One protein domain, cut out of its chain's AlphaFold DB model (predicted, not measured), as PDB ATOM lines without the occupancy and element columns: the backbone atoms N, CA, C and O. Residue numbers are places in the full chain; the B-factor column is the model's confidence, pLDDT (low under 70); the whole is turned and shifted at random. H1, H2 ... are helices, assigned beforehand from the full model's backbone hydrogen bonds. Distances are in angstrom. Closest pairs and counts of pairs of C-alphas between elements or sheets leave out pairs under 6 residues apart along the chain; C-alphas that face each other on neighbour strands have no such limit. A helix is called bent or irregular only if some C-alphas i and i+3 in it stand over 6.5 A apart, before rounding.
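This is residues 124 to 219 of the 292 residues of an uncharacterized protein of Bodo saltans (UniProt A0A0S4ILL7). The long helix H1 and the bent helix H2 lie side by side as a hairpin, and H3 turns off from one end of it to make an open V, with residues 202 to 219, of which 202 to 215 belong to H3, sticking out. The 96 printed residues, with three named helices in the order H1, H2, H3 and no named strand, are all helix in class. The whole is loose, radius of gyration of the C-alphas 16.7 A, and flat, spanning 45 by 37 by 17 A.

H1, residues 124 to 151, runs 40.4 A from C-alpha 124 at (201.583, 163.694, 273.479). H2, residues 164 to 188, was assigned as one helix by its hydrogen bonds but is bent, C-alphas 171 and 174 being 6.7 A apart; its arms are H2a, residues 164 to 171, 10.8 A, and H2b, residues 174 to 188, 21.4 A. H3, residues 191 to 215, runs 34.7 A to C-alpha 215 at (236.031, 175.848, 264.046).

H1 touches H2b, closest C-alphas Val 132 and Ala 183, 4.5 A, opposite ways at a shallow tilt of 32 degrees, only just short of steep. H1, with residues 146 to 150 alone, touches H2a in a hairpin, closest C-alphas Arg 149 and Leu 165, 6.9 A. H1, with residues 125 to 133 alone, touches H3, closest C-alphas Leu 129 and Val 193, 6.0 A, at a steep tilt of 43 degrees. H2b and H3 touch only at the corner, closest C-alphas Ala 187 and Lys 194, 4.8 A; H2a and H3 are apart. In H1, H2a, H2b and H3 every O i to N i+4 pair is within hydrogen-bond range.

The farthest C-alphas, of Thr 154 and Ser 191, are 46.3 A apart. The printed part has no cut; the link H1 to H2 is long, H2 to H3 tight. Residues 215 to 219 have pLDDT under 70.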
ATOM      1  N   GLU A 124     201.799 162.491 272.661       87.81
ATOM      2  CA  GLU A 124     201.583 163.694 273.479       87.81
ATOM      3  C   GLU A 124     202.915 164.348 273.887       87.81
ATOM      4  O   GLU A 124     203.081 165.565 273.779       87.81
ATOM      5  N   SER A 125     203.914 163.543 274.267       88.88
ATOM      6  CA  SER A 125     205.248 164.037 274.626       88.88
ATOM      7  C   SER A 125     205.995 164.613 273.417       88.88
ATOM      8  O   SER A 125     206.672 165.636 273.550       88.88
ATOM      9  N   ILE A 126     205.844 164.020 272.224       89.94
ATOM     10  CA  ILE A 126     206.399 164.566 270.972       89.94
ATOM     11  C   ILE A 126     205.752 165.914 270.642       89.94
ATOM     12  O   ILE A 126     206.459 166.872 270.320       89.94
ATOM     13  N   VAL A 127     204.422 166.009 270.722       90.00
ATOM     14  CA  VAL A 127     203.686 167.247 270.429       90.00
ATOM     15  C   VAL A 127     204.087 168.349 271.407       90.00
ATOM     16  O   VAL A 127     204.404 169.457 270.968       90.00
ATOM     17  N   ALA A 128     204.166 168.045 272.706       91.00
ATOM     18  CA  ALA A 128     204.623 168.990 273.719       91.00
ATOM     19  C   ALA A 128     206.054 169.483 273.434       91.00
ATOM     20  O   ALA A 128     206.303 170.690 273.440       91.00
ATOM     21  N   LEU A 129     206.984 168.578 273.110       90.94
ATOM     22  CA  LEU A 129     208.368 168.930 272.778       90.94
ATOM     23  C   LEU A 129     208.447 169.819 271.529       90.94
ATOM     24  O   LEU A 129     209.092 170.872 271.552       90.94
ATOM     25  N   CYS A 130     207.757 169.440 270.452       90.56
ATOM     26  CA  CYS A 130     207.684 170.223 269.219       90.56
ATOM     27  C   CYS A 130     207.103 171.620 269.466       90.56
ATOM     28  O   CYS A 130     207.620 172.604 268.929       90.56
ATOM     29  N   GLN A 131     206.072 171.723 270.306       93.19
ATOM     30  CA  GLN A 131     205.442 172.993 270.646       93.19
ATOM     31  C   GLN A 131     206.402 173.920 271.401       93.19
ATOM     32  O   GLN A 131     206.489 175.107 271.076       93.19
ATOM     33  N   VAL A 132     207.181 173.393 272.352       92.44
ATOM     34  CA  VAL A 132     208.194 174.185 273.066       92.44
ATOM     35  C   VAL A 132     209.260 174.704 272.102       92.44
ATOM     36  O   VAL A 132     209.545 175.904 272.093       92.44
ATOM     37  N   LEU A 133     209.814 173.839 271.246       91.31
ATOM     38  CA  LEU A 133     210.822 174.241 270.257       91.31
ATOM     39  C   LEU A 133     210.276 175.276 269.266       91.31
ATOM     40  O   LEU A 133     210.979 176.223 268.900       91.31
ATOM     41  N   TYR A 134     209.015 175.135 268.862       93.06
ATOM     42  CA  TYR A 134     208.342 176.102 268.006       93.06
ATOM     43  C   TYR A 134     208.217 177.472 268.683       93.06
ATOM     44  O   TYR A 134     208.567 178.486 268.073       93.06
ATOM     45  N   CYS A 135     207.796 177.511 269.949       94.31
ATOM     46  CA  CYS A 135     207.724 178.747 270.727       94.31
ATOM     47  C   CYS A 135     209.103 179.401 270.896       94.31
ATOM     48  O   CYS A 135     209.233 180.606 270.681       94.31
ATOM     49  N   VAL A 136     210.152 178.626 271.194       92.38
ATOM     50  CA  VAL A 136     211.534 179.138 271.271       92.38
ATOM     51  C   VAL A 136     211.962 179.749 269.934       92.38
ATOM     52  O   VAL A 136     212.490 180.863 269.901       92.38
ATOM     53  N   ARG A 137     211.679 179.072 268.815       93.44
ATOM     54  CA  ARG A 137     211.958 179.594 267.470       93.44
ATOM     55  C   ARG A 137     211.233 180.917 267.216       93.44
ATOM     56  O   ARG A 137     211.841 181.841 266.678       93.44
ATOM     57  N   LEU A 138     209.958 181.027 267.595       94.44
ATOM     58  CA  LEU A 138     209.195 182.270 267.451       94.44
ATOM     59  C   LEU A 138     209.790 183.408 268.284       94.44
ATOM     60  O   LEU A 138     209.984 184.498 267.751       94.44
ATOM     61  N   LEU A 139     210.152 183.147 269.542       94.62
ATOM     62  CA  LEU A 139     210.802 184.136 270.406       94.62
ATOM     63  C   LEU A 139     212.119 184.642 269.801       94.62
ATOM     64  O   LEU A 139     212.360 185.851 269.788       94.62
ATOM     65  N   LEU A 140     212.933 183.749 269.230       93.19
ATOM     66  CA  LEU A 140     214.163 184.130 268.528       93.19
ATOM     67  C   LEU A 140     213.884 184.984 267.285       93.19
ATOM     68  O   LEU A 140     214.592 185.960 267.045       93.19
ATOM     69  N   ILE A 141     212.840 184.664 266.516       93.88
ATOM     70  CA  ILE A 141     212.431 185.467 265.353       93.88
ATOM     71  C   ILE A 141     211.967 186.860 265.795       93.88
ATOM     72  O   ILE A 141     212.369 187.860 265.198       93.88
ATOM     73  N   TYR A 142     211.167 186.952 266.857       93.31
ATOM     74  CA  TYR A 142     210.706 188.227 267.407       93.31
ATOM     75  C   TYR A 142     211.876 189.078 267.908       93.31
ATOM     76  O   TYR A 142     211.981 190.254 267.547       93.31
ATOM     77  N   ALA A 143     212.809 188.473 268.648       92.94
ATOM     78  CA  ALA A 143     214.033 189.134 269.085       92.94
ATOM     79  C   ALA A 143     214.880 189.611 267.893       92.94
ATOM     80  O   ALA A 143     215.358 190.746 267.890       92.94
ATOM     81  N   ALA A 144     215.011 188.793 266.843       92.00
ATOM     82  CA  ALA A 144     215.750 189.153 265.636       92.00
ATOM     83  C   ALA A 144     215.132 190.359 264.910       92.00
ATOM     84  O   ALA A 144     215.864 191.243 264.462       92.00
ATOM     85  N   VAL A 145     213.799 190.450 264.829       90.69
ATOM     86  CA  VAL A 145     213.109 191.602 264.221       90.69
ATOM     87  C   VAL A 145     213.387 192.889 264.998       90.69
ATOM     88  O   VAL A 145     213.694 193.917 264.383       90.69
ATOM     89  N   VAL A 146     213.313 192.840 266.331       90.81
ATOM     90  CA  VAL A 146     213.620 193.990 267.198       90.81
ATOM     91  C   VAL A 146     215.086 194.396 267.038       90.81
ATOM     92  O   VAL A 146     215.379 195.561 266.765       90.81
ATOM     93  N   GLN A 147     216.003 193.429 267.089       91.62
ATOM     94  CA  GLN A 147     217.435 193.674 266.933       91.62
ATOM     95  C   GLN A 147     217.774 194.283 265.566       91.62
ATOM     96  O   GLN A 147     218.594 195.200 265.480       91.62
ATOM     97  N   LEU A 148     217.117 193.826 264.496       89.44
ATOM     98  CA  LEU A 148     217.309 194.356 263.148       89.44
ATOM     99  C   LEU A 148     216.764 195.784 263.006       89.44
ATOM    100  O   LEU A 148     217.286 196.554 262.201       89.44
ATOM    101  N   ARG A 149     215.720 196.167 263.756       87.56
ATOM    102  CA  ARG A 149     215.248 197.565 263.795       87.56
ATOM    103  C   ARG A 149     216.222 198.488 264.522       87.56
ATOM    104  O   ARG A 149     216.376 199.621 264.086       87.56
ATOM    105  N   ILE A 150     216.884 198.005 265.573       88.25
ATOM    106  CA  ILE A 150     217.842 198.802 266.354       88.25
ATOM    107  C   ILE A 150     219.178 198.946 265.612       88.25
ATOM    108  O   ILE A 150     219.687 200.055 265.482       88.25
ATOM    109  N   ARG A 151     219.749 197.846 265.099       89.06
ATOM    110  CA  ARG A 151     221.086 197.863 264.472       89.06
ATOM    111  C   ARG A 151     221.109 198.434 263.057       89.06
ATOM    112  O   ARG A 151     222.091 199.059 262.677       89.06
ATOM    113  N   HIS A 152     220.058 198.200 262.274       87.56
ATOM    114  CA  HIS A 152     220.008 198.609 260.869       87.56
ATOM    115  C   HIS A 152     218.670 199.295 260.532       87.56
ATOM    116  O   HIS A 152     217.809 198.723 259.846       87.56
ATOM    117  N   PRO A 153     218.471 200.534 261.016       82.69
ATOM    118  CA  PRO A 153     217.230 201.273 260.802       82.69
ATOM    119  C   PRO A 153     217.038 201.729 259.346       82.69
ATOM    120  O   PRO A 153     215.901 201.828 258.899       82.69
ATOM    121  N   THR A 154     218.120 201.951 258.592       84.12
ATOM    122  CA  THR A 154     218.100 202.510 257.224       84.12
ATOM    123  C   THR A 154     217.885 201.483 256.107       84.12
ATOM    124  O   THR A 154     217.847 201.849 254.936       84.12
ATOM    125  N   LEU A 155     217.740 200.194 256.437       84.88
ATOM    126  CA  LEU A 155     217.462 199.157 255.439       84.88
ATOM    127  C   LEU A 155     216.105 199.413 254.754       84.88
ATOM    128  O   LEU A 155     215.113 199.600 255.467       84.88
ATOM    129  N   PRO A 156     216.018 199.353 253.409       82.69
ATOM    130  CA  PRO A 156     214.745 199.457 252.704       82.69
ATOM    131  C   PRO A 156     213.861 198.256 253.062       82.69
ATOM    132  O   PRO A 156     214.254 197.100 252.894       82.69
ATOM    133  N   ARG A 157     212.663 198.521 253.590       84.31
ATOM    134  CA  ARG A 157     211.703 197.499 254.037       84.31
ATOM    135  C   ARG A 157     210.433 197.603 253.191       84.31
ATOM    136  O   ARG A 157     209.612 198.470 253.480       84.31
ATOM    137  N   PRO A 158     210.239 196.723 252.189       85.12
ATOM    138  CA  PRO A 158     209.024 196.712 251.366       85.12
ATOM    139  C   PRO A 158     207.745 196.518 252.192       85.12
ATOM    140  O   PRO A 158     206.684 197.016 251.835       85.12
ATOM    141  N   TYR A 159     207.862 195.815 253.322       81.19
ATOM    142  CA  TYR A 159     206.819 195.694 254.330       81.19
ATOM    143  C   TYR A 159     207.376 196.091 255.699       81.19
ATOM    144  O   TYR A 159     208.321 195.478 256.204       81.19
ATOM    145  N   ALA A 160     206.787 197.114 256.313       75.88
ATOM    146  CA  ALA A 160     207.165 197.593 257.634       75.88
ATOM    147  C   ALA A 160     205.931 197.662 258.533       75.88
ATOM    148  O   ALA A 160     204.896 198.188 258.131       75.88
ATOM    149  N   LEU A 161     206.046 197.158 259.771       77.81
ATOM    150  CA  LEU A 161     204.993 197.393 260.761       77.81
ATOM    151  C   LEU A 161     204.857 198.905 260.998       77.81
ATOM    152  O   LEU A 161     205.892 199.551 261.233       77.81
ATOM    153  N   PRO A 162     203.621 199.433 260.986       71.00
ATOM    154  CA  PRO A 162     203.353 200.831 261.285       71.00
ATOM    155  C   PRO A 162     203.810 201.180 262.712       71.00
ATOM    156  O   PRO A 162     203.911 200.312 263.578       71.00
ATOM    157  N   CYS A 163     204.082 202.464 262.959       72.12
ATOM    158  CA  CYS A 163     204.444 203.024 264.273       72.12
ATOM    159  C   CYS A 163     205.876 202.734 264.792       72.12
ATOM    160  O   CYS A 163     206.121 202.749 266.000       72.12
ATOM    161  N   GLY A 164     206.854 202.521 263.902       81.38
ATOM    162  CA  GLY A 164     208.281 202.528 264.269       81.38
ATOM    163  C   GLY A 164     208.684 201.426 265.262       81.38
ATOM    164  O   GLY A 164     208.153 200.315 265.222       81.38
ATOM    165  N   LEU A 165     209.670 201.680 266.130       84.25
ATOM    166  CA  LEU A 165     210.123 200.687 267.119       84.25
ATOM    167  C   LEU A 165     209.048 200.403 268.181       84.25
ATOM    168  O   LEU A 165     208.840 199.245 268.530       84.25
ATOM    169  N   PHE A 166     208.332 201.434 268.633       86.31
ATOM    170  CA  PHE A 166     207.291 201.304 269.652       86.31
ATOM    171  C   PHE A 166     206.123 200.429 269.184       86.31
ATOM    172  O   PHE A 166     205.765 199.473 269.865       86.31
ATOM    173  N   GLY A 167     205.593 200.679 267.982       86.00
ATOM    174  CA  GLY A 167     204.549 199.837 267.395       86.00
ATOM    175  C   GLY A 167     204.995 198.398 267.175       86.00
ATOM    176  O   GLY A 167     204.215 197.470 267.363       86.00
ATOM    177  N   CYS A 168     206.270 198.199 266.830       86.88
ATOM    178  CA  CYS A 168     206.842 196.864 266.717       86.88
ATOM    179  C   CYS A 168     206.856 196.144 268.067       86.88
ATOM    180  O   CYS A 168     206.427 195.000 268.134       86.88
ATOM    181  N   LEU A 169     207.323 196.798 269.134       89.31
ATOM    182  CA  LEU A 169     207.332 196.200 270.470       89.31
ATOM    183  C   LEU A 169     205.907 195.895 270.930       89.31
ATOM    184  O   LEU A 169     205.617 194.752 271.256       89.31
ATOM    185  N   LEU A 170     204.996 196.863 270.837       91.06
ATOM    186  CA  LEU A 170     203.603 196.685 271.242       91.06
ATOM    187  C   LEU A 170     202.903 195.549 270.477       91.06
ATOM    188  O   LEU A 170     202.142 194.794 271.073       91.06
ATOM    189  N   ALA A 171     203.180 195.391 269.179       89.50
ATOM    190  CA  ALA A 171     202.612 194.313 268.372       89.50
ATOM    191  C   ALA A 171     203.250 192.939 268.651       89.50
ATOM    192  O   ALA A 171     202.571 191.920 268.535       89.50
ATOM    193  N   LEU A 172     204.543 192.889 268.999       91.94
ATOM    194  CA  LEU A 172     205.270 191.636 269.249       91.94
ATOM    195  C   LEU A 172     205.147 191.156 270.702       91.94
ATOM    196  O   LEU A 172     205.259 189.955 270.943       91.94
ATOM    197  N   THR A 173     204.899 192.042 271.669       92.31
ATOM    198  CA  THR A 173     204.819 191.678 273.092       92.31
ATOM    199  C   THR A 173     203.700 190.671 273.394       92.31
ATOM    200  O   THR A 173     204.010 189.664 274.029       92.31
ATOM    201  N   PRO A 174     202.440 190.842 272.935       93.81
ATOM    202  CA  PRO A 174     201.384 189.860 273.189       93.81
ATOM    203  C   PRO A 174     201.691 188.454 272.644       93.81
ATOM    204  O   PRO A 174     201.627 187.502 273.425       93.81
ATOM    205  N   PRO A 175     202.079 188.266 271.360       92.56
ATOM    206  CA  PRO A 175     202.403 186.933 270.857       92.56
ATOM    207  C   PRO A 175     203.684 186.364 271.479       92.56
ATOM    208  O   PRO A 175     203.778 185.146 271.645       92.56
ATOM    209  N   ALA A 176     204.653 187.201 271.868       94.44
ATOM    210  CA  ALA A 176     205.839 186.746 272.592       94.44
ATOM    211  C   ALA A 176     205.486 186.232 273.997       94.44
ATOM    212  O   ALA A 176     205.915 185.141 274.366       94.44
ATOM    213  N   LEU A 177     204.663 186.967 274.751       95.81
ATOM    214  CA  LEU A 177     204.200 186.541 276.073       95.81
ATOM    215  C   LEU A 177     203.380 185.251 275.978       95.81
ATOM    216  O   LEU A 177     203.627 184.316 276.733       95.81
ATOM    217  N   PHE A 178     202.462 185.169 275.012       94.81
ATOM    218  CA  PHE A 178     201.685 183.954 274.770       94.81
ATOM    219  C   PHE A 178     202.589 182.756 274.445       94.81
ATOM    220  O   PHE A 178     202.460 181.700 275.059       94.81
ATOM    221  N   SER A 179     203.559 182.935 273.542       94.19
ATOM    222  CA  SER A 179     204.518 181.879 273.186       94.19
ATOM    223  C   SER A 179     205.348 181.429 274.390       94.19
ATOM    224  O   SER A 179     205.607 180.236 274.540       94.19
ATOM    225  N   LEU A 180     205.739 182.362 275.266       94.31
ATOM    226  CA  LEU A 180     206.468 182.056 276.497       94.31
ATOM    227  C   LEU A 180     205.612 181.236 277.469       94.31
ATOM    228  O   LEU A 180     206.072 180.209 277.958       94.31
ATOM    229  N   VAL A 181     204.367 181.651 277.713       95.00
ATOM    230  CA  VAL A 181     203.443 180.930 278.602       95.00
ATOM    231  C   VAL A 181     203.186 179.516 278.084       95.00
ATOM    232  O   VAL A 181     203.287 178.562 278.852       95.00
ATOM    233  N   VAL A 182     202.931 179.359 276.782       92.94
ATOM    234  CA  VAL A 182     202.723 178.041 276.161       92.94
ATOM    235  C   VAL A 182     203.981 177.177 276.257       92.94
ATOM    236  O   VAL A 182     203.885 176.005 276.605       92.94
ATOM    237  N   ALA A 183     205.168 177.741 276.004       91.38
ATOM    238  CA  ALA A 183     206.423 177.002 276.139       91.38
ATOM    239  C   ALA A 183     206.621 176.474 277.565       91.38
ATOM    240  O   ALA A 183     206.999 175.319 277.754       91.38
ATOM    241  N   VAL A 184     206.335 177.304 278.568       91.44
ATOM    242  CA  VAL A 184     206.424 176.914 279.977       91.44
ATOM    243  C   VAL A 184     205.390 175.833 280.298       91.44
ATOM    244  O   VAL A 184     205.756 174.789 280.831       91.44
ATOM    245  N   ALA A 185     204.128 176.025 279.916       91.81
ATOM    246  CA  ALA A 185     203.061 175.057 280.162       91.81
ATOM    247  C   ALA A 185     203.371 173.676 279.555       91.81
ATOM    248  O   ALA A 185     203.284 172.664 280.247       91.81
ATOM    249  N   CYS A 186     203.809 173.631 278.293       87.50
ATOM    250  CA  CYS A 186     204.183 172.383 277.627       87.50
ATOM    251  C   CYS A 186     205.430 171.735 278.249       87.50
ATOM    252  O   CYS A 186     205.500 170.512 278.335       87.50
ATOM    253  N   ALA A 187     206.400 172.525 278.723       87.69
ATOM    254  CA  ALA A 187     207.578 171.990 279.403       87.69
ATOM    255  C   ALA A 187     207.241 171.347 280.761       87.69
ATOM    256  O   ALA A 187     207.936 170.424 281.178       87.69
ATOM    257  N   TYR A 188     206.186 171.803 281.446       87.75
ATOM    258  CA  TYR A 188     205.726 171.219 282.713       87.75
ATOM    259  C   TYR A 188     204.757 170.042 282.550       87.75
ATOM    260  O   TYR A 188     204.429 169.411 283.552       87.75
ATOM    261  N   HIS A 189     204.330 169.725 281.325       81.81
ATOM    262  CA  HIS A 189     203.415 168.614 281.063       81.81
ATOM    263  C   HIS A 189     203.999 167.259 281.491       81.81
ATOM    264  O   HIS A 189     203.296 166.435 282.066       81.81
ATOM    265  N   ASP A 190     205.295 167.040 281.245       83.44
ATOM    266  CA  ASP A 190     205.995 165.801 281.584       83.44
ATOM    267  C   ASP A 190     207.438 166.099 282.027       83.44
ATOM    268  O   ASP A 190     208.136 166.952 281.467       83.44
ATOM    269  N   SER A 191     207.907 165.368 283.039       85.25
ATOM    270  CA  SER A 191     209.285 165.449 283.526       85.25
ATOM    271  C   SER A 191     210.298 165.062 282.450       85.25
ATOM    272  O   SER A 191     211.375 165.667 282.398       85.25
ATOM    273  N   TYR A 192     209.951 164.118 281.569       85.12
ATOM    274  CA  TYR A 192     210.797 163.753 280.434       85.12
ATOM    275  C   TYR A 192     210.962 164.923 279.453       85.12
ATOM    276  O   TYR A 192     212.087 165.293 279.111       85.12
ATOM    277  N   VAL A 193     209.854 165.560 279.057       85.88
ATOM    278  CA  VAL A 193     209.854 166.698 278.118       85.88
ATOM    279  C   VAL A 193     210.676 167.857 278.678       85.88
ATOM    280  O   VAL A 193     211.515 168.415 277.969       85.88
ATOM    281  N   LYS A 194     210.517 168.169 279.967       86.25
ATOM    282  CA  LYS A 194     211.325 169.181 280.659       86.25
ATOM    283  C   LYS A 194     212.825 168.900 280.548       86.25
ATOM    284  O   LYS A 194     213.596 169.800 280.211       86.25
ATOM    285  N   GLY A 195     213.234 167.660 280.826       87.62
ATOM    286  CA  GLY A 195     214.631 167.232 280.745       87.62
ATOM    287  C   GLY A 195     215.180 167.316 279.321       87.62
ATOM    288  O   GLY A 195     216.251 167.883 279.111       87.62
ATOM    289  N   ALA A 196     214.419 166.831 278.339       87.19
ATOM    290  CA  ALA A 196     214.794 166.871 276.928       87.19
ATOM    291  C   ALA A 196     214.945 168.310 276.406       87.19
ATOM    292  O   ALA A 196     215.923 168.623 275.726       87.19
ATOM    293  N   VAL A 197     214.024 169.210 276.765       87.44
ATOM    294  CA  VAL A 197     214.097 170.634 276.401       87.44
ATOM    295  C   VAL A 197     215.297 171.306 277.064       87.44
ATOM    296  O   VAL A 197     216.039 172.020 276.391       87.44
ATOM    297  N   ALA A 198     215.517 171.078 278.362       87.69
ATOM    298  CA  ALA A 198     216.659 171.652 279.070       87.69
ATOM    299  C   ALA A 198     217.985 171.180 278.459       87.69
ATOM    300  O   ALA A 198     218.869 171.998 278.200       87.69
ATOM    301  N   LEU A 199     218.095 169.884 278.150       89.75
ATOM    302  CA  LEU A 199     219.248 169.312 277.462       89.75
ATOM    303  C   LEU A 199     219.432 169.922 276.070       89.75
ATOM    304  O   LEU A 199     220.553 170.259 275.704       89.75
ATOM    305  N   PHE A 200     218.359 170.103 275.302       88.19
ATOM    306  CA  PHE A 200     218.438 170.700 273.971       88.19
ATOM    307  C   PHE A 200     218.878 172.167 274.021       88.19
ATOM    308  O   PHE A 200     219.741 172.573 273.246       88.19
ATOM    309  N   LEU A 201     218.327 172.964 274.939       88.12
ATOM    310  CA  LEU A 201     218.687 174.376 275.069       88.12
ATOM    311  C   LEU A 201     220.113 174.540 275.598       88.12
ATOM    312  O   LEU A 201     220.920 175.220 274.972       88.12
ATOM    313  N   ILE A 202     220.448 173.898 276.719       88.88
ATOM    314  CA  ILE A 202     221.770 174.026 277.348       88.88
ATOM    315  C   ILE A 202     222.830 173.338 276.489       88.88
ATOM    316  O   ILE A 202     223.857 173.936 276.179       88.88
ATOM    317  N   GLY A 203     222.571 172.101 276.063       88.69
ATOM    318  CA  GLY A 203     223.472 171.324 275.219       88.69
ATOM    319  C   GLY A 203     223.638 171.939 273.835       88.69
ATOM    320  O   GLY A 203     224.758 172.022 273.346       88.69
ATOM    321  N   GLY A 204     222.564 172.452 273.232       85.44
ATOM    322  CA  GLY A 204     222.622 173.165 271.957       85.44
ATOM    323  C   GLY A 204     223.415 174.469 272.048       85.44
ATOM    324  O   GLY A 204     224.249 174.734 271.183       85.44
ATOM    325  N   LEU A 205     223.224 175.255 273.113       87.38
ATOM    326  CA  LEU A 205     224.010 176.469 273.359       87.38
ATOM    327  C   LEU A 205     225.482 176.149 273.636       87.38
ATOM    328  O   LEU A 205     226.356 176.792 273.059       87.38
ATOM    329  N   ALA A 206     225.767 175.140 274.460       88.31
ATOM    330  CA  ALA A 206     227.129 174.701 274.752       88.31
ATOM    331  C   ALA A 206     227.828 174.175 273.492       88.31
ATOM    332  O   ALA A 206     228.948 174.582 273.191       88.31
ATOM    333  N   PHE A 207     227.146 173.334 272.711       86.81
ATOM    334  CA  PHE A 207     227.650 172.834 271.436       86.81
ATOM    335  C   PHE A 207     227.901 173.981 270.460       86.81
ATOM    336  O   PHE A 207     228.972 174.047 269.864       86.81
ATOM    337  N   SER A 208     226.959 174.918 270.334       84.31
ATOM    338  CA  SER A 208     227.118 176.099 269.484       84.31
ATOM    339  C   SER A 208     228.319 176.944 269.915       84.31
ATOM    340  O   SER A 208     229.132 177.319 269.070       84.31
ATOM    341  N   PHE A 209     228.488 177.180 271.218       84.69
ATOM    342  CA  PHE A 209     229.608 177.938 271.768       84.69
ATOM    343  C   PHE A 209     230.956 177.260 271.488       84.69
ATOM    344  O   PHE A 209     231.862 177.894 270.945       84.69
ATOM    345  N   VAL A 210     231.076 175.961 271.780       85.31
ATOM    346  CA  VAL A 210     232.294 175.176 271.515       85.31
ATOM    347  C   VAL A 210     232.592 175.120 270.017       85.31
ATOM    348  O   VAL A 210     233.735 175.317 269.599       85.31
ATOM    349  N   TYR A 211     231.569 174.906 269.190       81.81
ATOM    350  CA  TYR A 211     231.712 174.818 267.741       81.81
ATOM    351  C   TYR A 211     232.210 176.134 267.135       81.81
ATOM    352  O   TYR A 211     233.188 176.136 266.382       81.81
ATOM    353  N   VAL A 212     231.593 177.262 267.504       80.88
ATOM    354  CA  VAL A 212     232.014 178.596 267.046       80.88
ATOM    355  C   VAL A 212     233.417 178.928 267.556       80.88
ATOM    356  O   VAL A 212     234.227 179.455 266.790       80.88
ATOM    357  N   SER A 213     233.733 178.568 268.805       80.06
ATOM    358  CA  SER A 213     235.049 178.810 269.401       80.06
ATOM    359  C   SER A 213     236.172 178.023 268.719       80.06
ATOM    360  O   SER A 213     237.265 178.563 268.569       80.06
ATOM    361  N   PHE A 214     235.940 176.766 268.321       79.50
ATOM    362  CA  PHE A 214     236.996 175.911 267.766       79.50
ATOM    363  C   PHE A 214     237.117 176.010 266.239       79.50
ATOM    364  O   PHE A 214     238.223 176.102 265.713       79.50
ATOM    365  N   HIS A 215     235.998 176.001 265.506       67.25
ATOM    366  CA  HIS A 215     236.031 175.848 264.046       67.25
ATOM    367  C   HIS A 215     235.960 177.173 263.273       67.25
ATOM    368  O   HIS A 215     236.518 177.257 262.176       67.25
ATOM    369  N   ARG A 216     235.279 178.213 263.780       63.53
ATOM    370  CA  ARG A 216     235.047 179.465 263.024       63.53
ATOM    371  C   ARG A 216     235.007 180.725 263.917       63.53
ATOM    372  O   ARG A 216     233.997 181.431 263.932       63.53
ATOM    373  N   PRO A 217     236.128 181.116 264.556       60.31
ATOM    374  CA  PRO A 217     236.184 182.324 265.392       60.31
ATOM    375  C   PRO A 217     236.011 183.641 264.608       60.31
ATOM    376  O   PRO A 217     235.760 184.685 265.199       60.31
ATOM    377  N   ARG A 218     236.124 183.619 263.269       56.19
ATOM    378  CA  ARG A 218     236.008 184.805 262.392       56.19
ATOM    379  C   ARG A 218     234.597 185.043 261.824       56.19
ATOM    380  O   ARG A 218     234.439 185.861 260.923       56.19
ATOM    381  N   GLY A 219     233.583 184.365 262.368       58.19
ATOM    382  CA  GLY A 219     232.181 184.533 261.984       58.19
ATOM    383  C   GLY A 219     231.794 183.809 260.690       58.19
ATOM    384  O   GLY A 219     232.639 183.345 259.922       58.19
TER     385      GLY A 219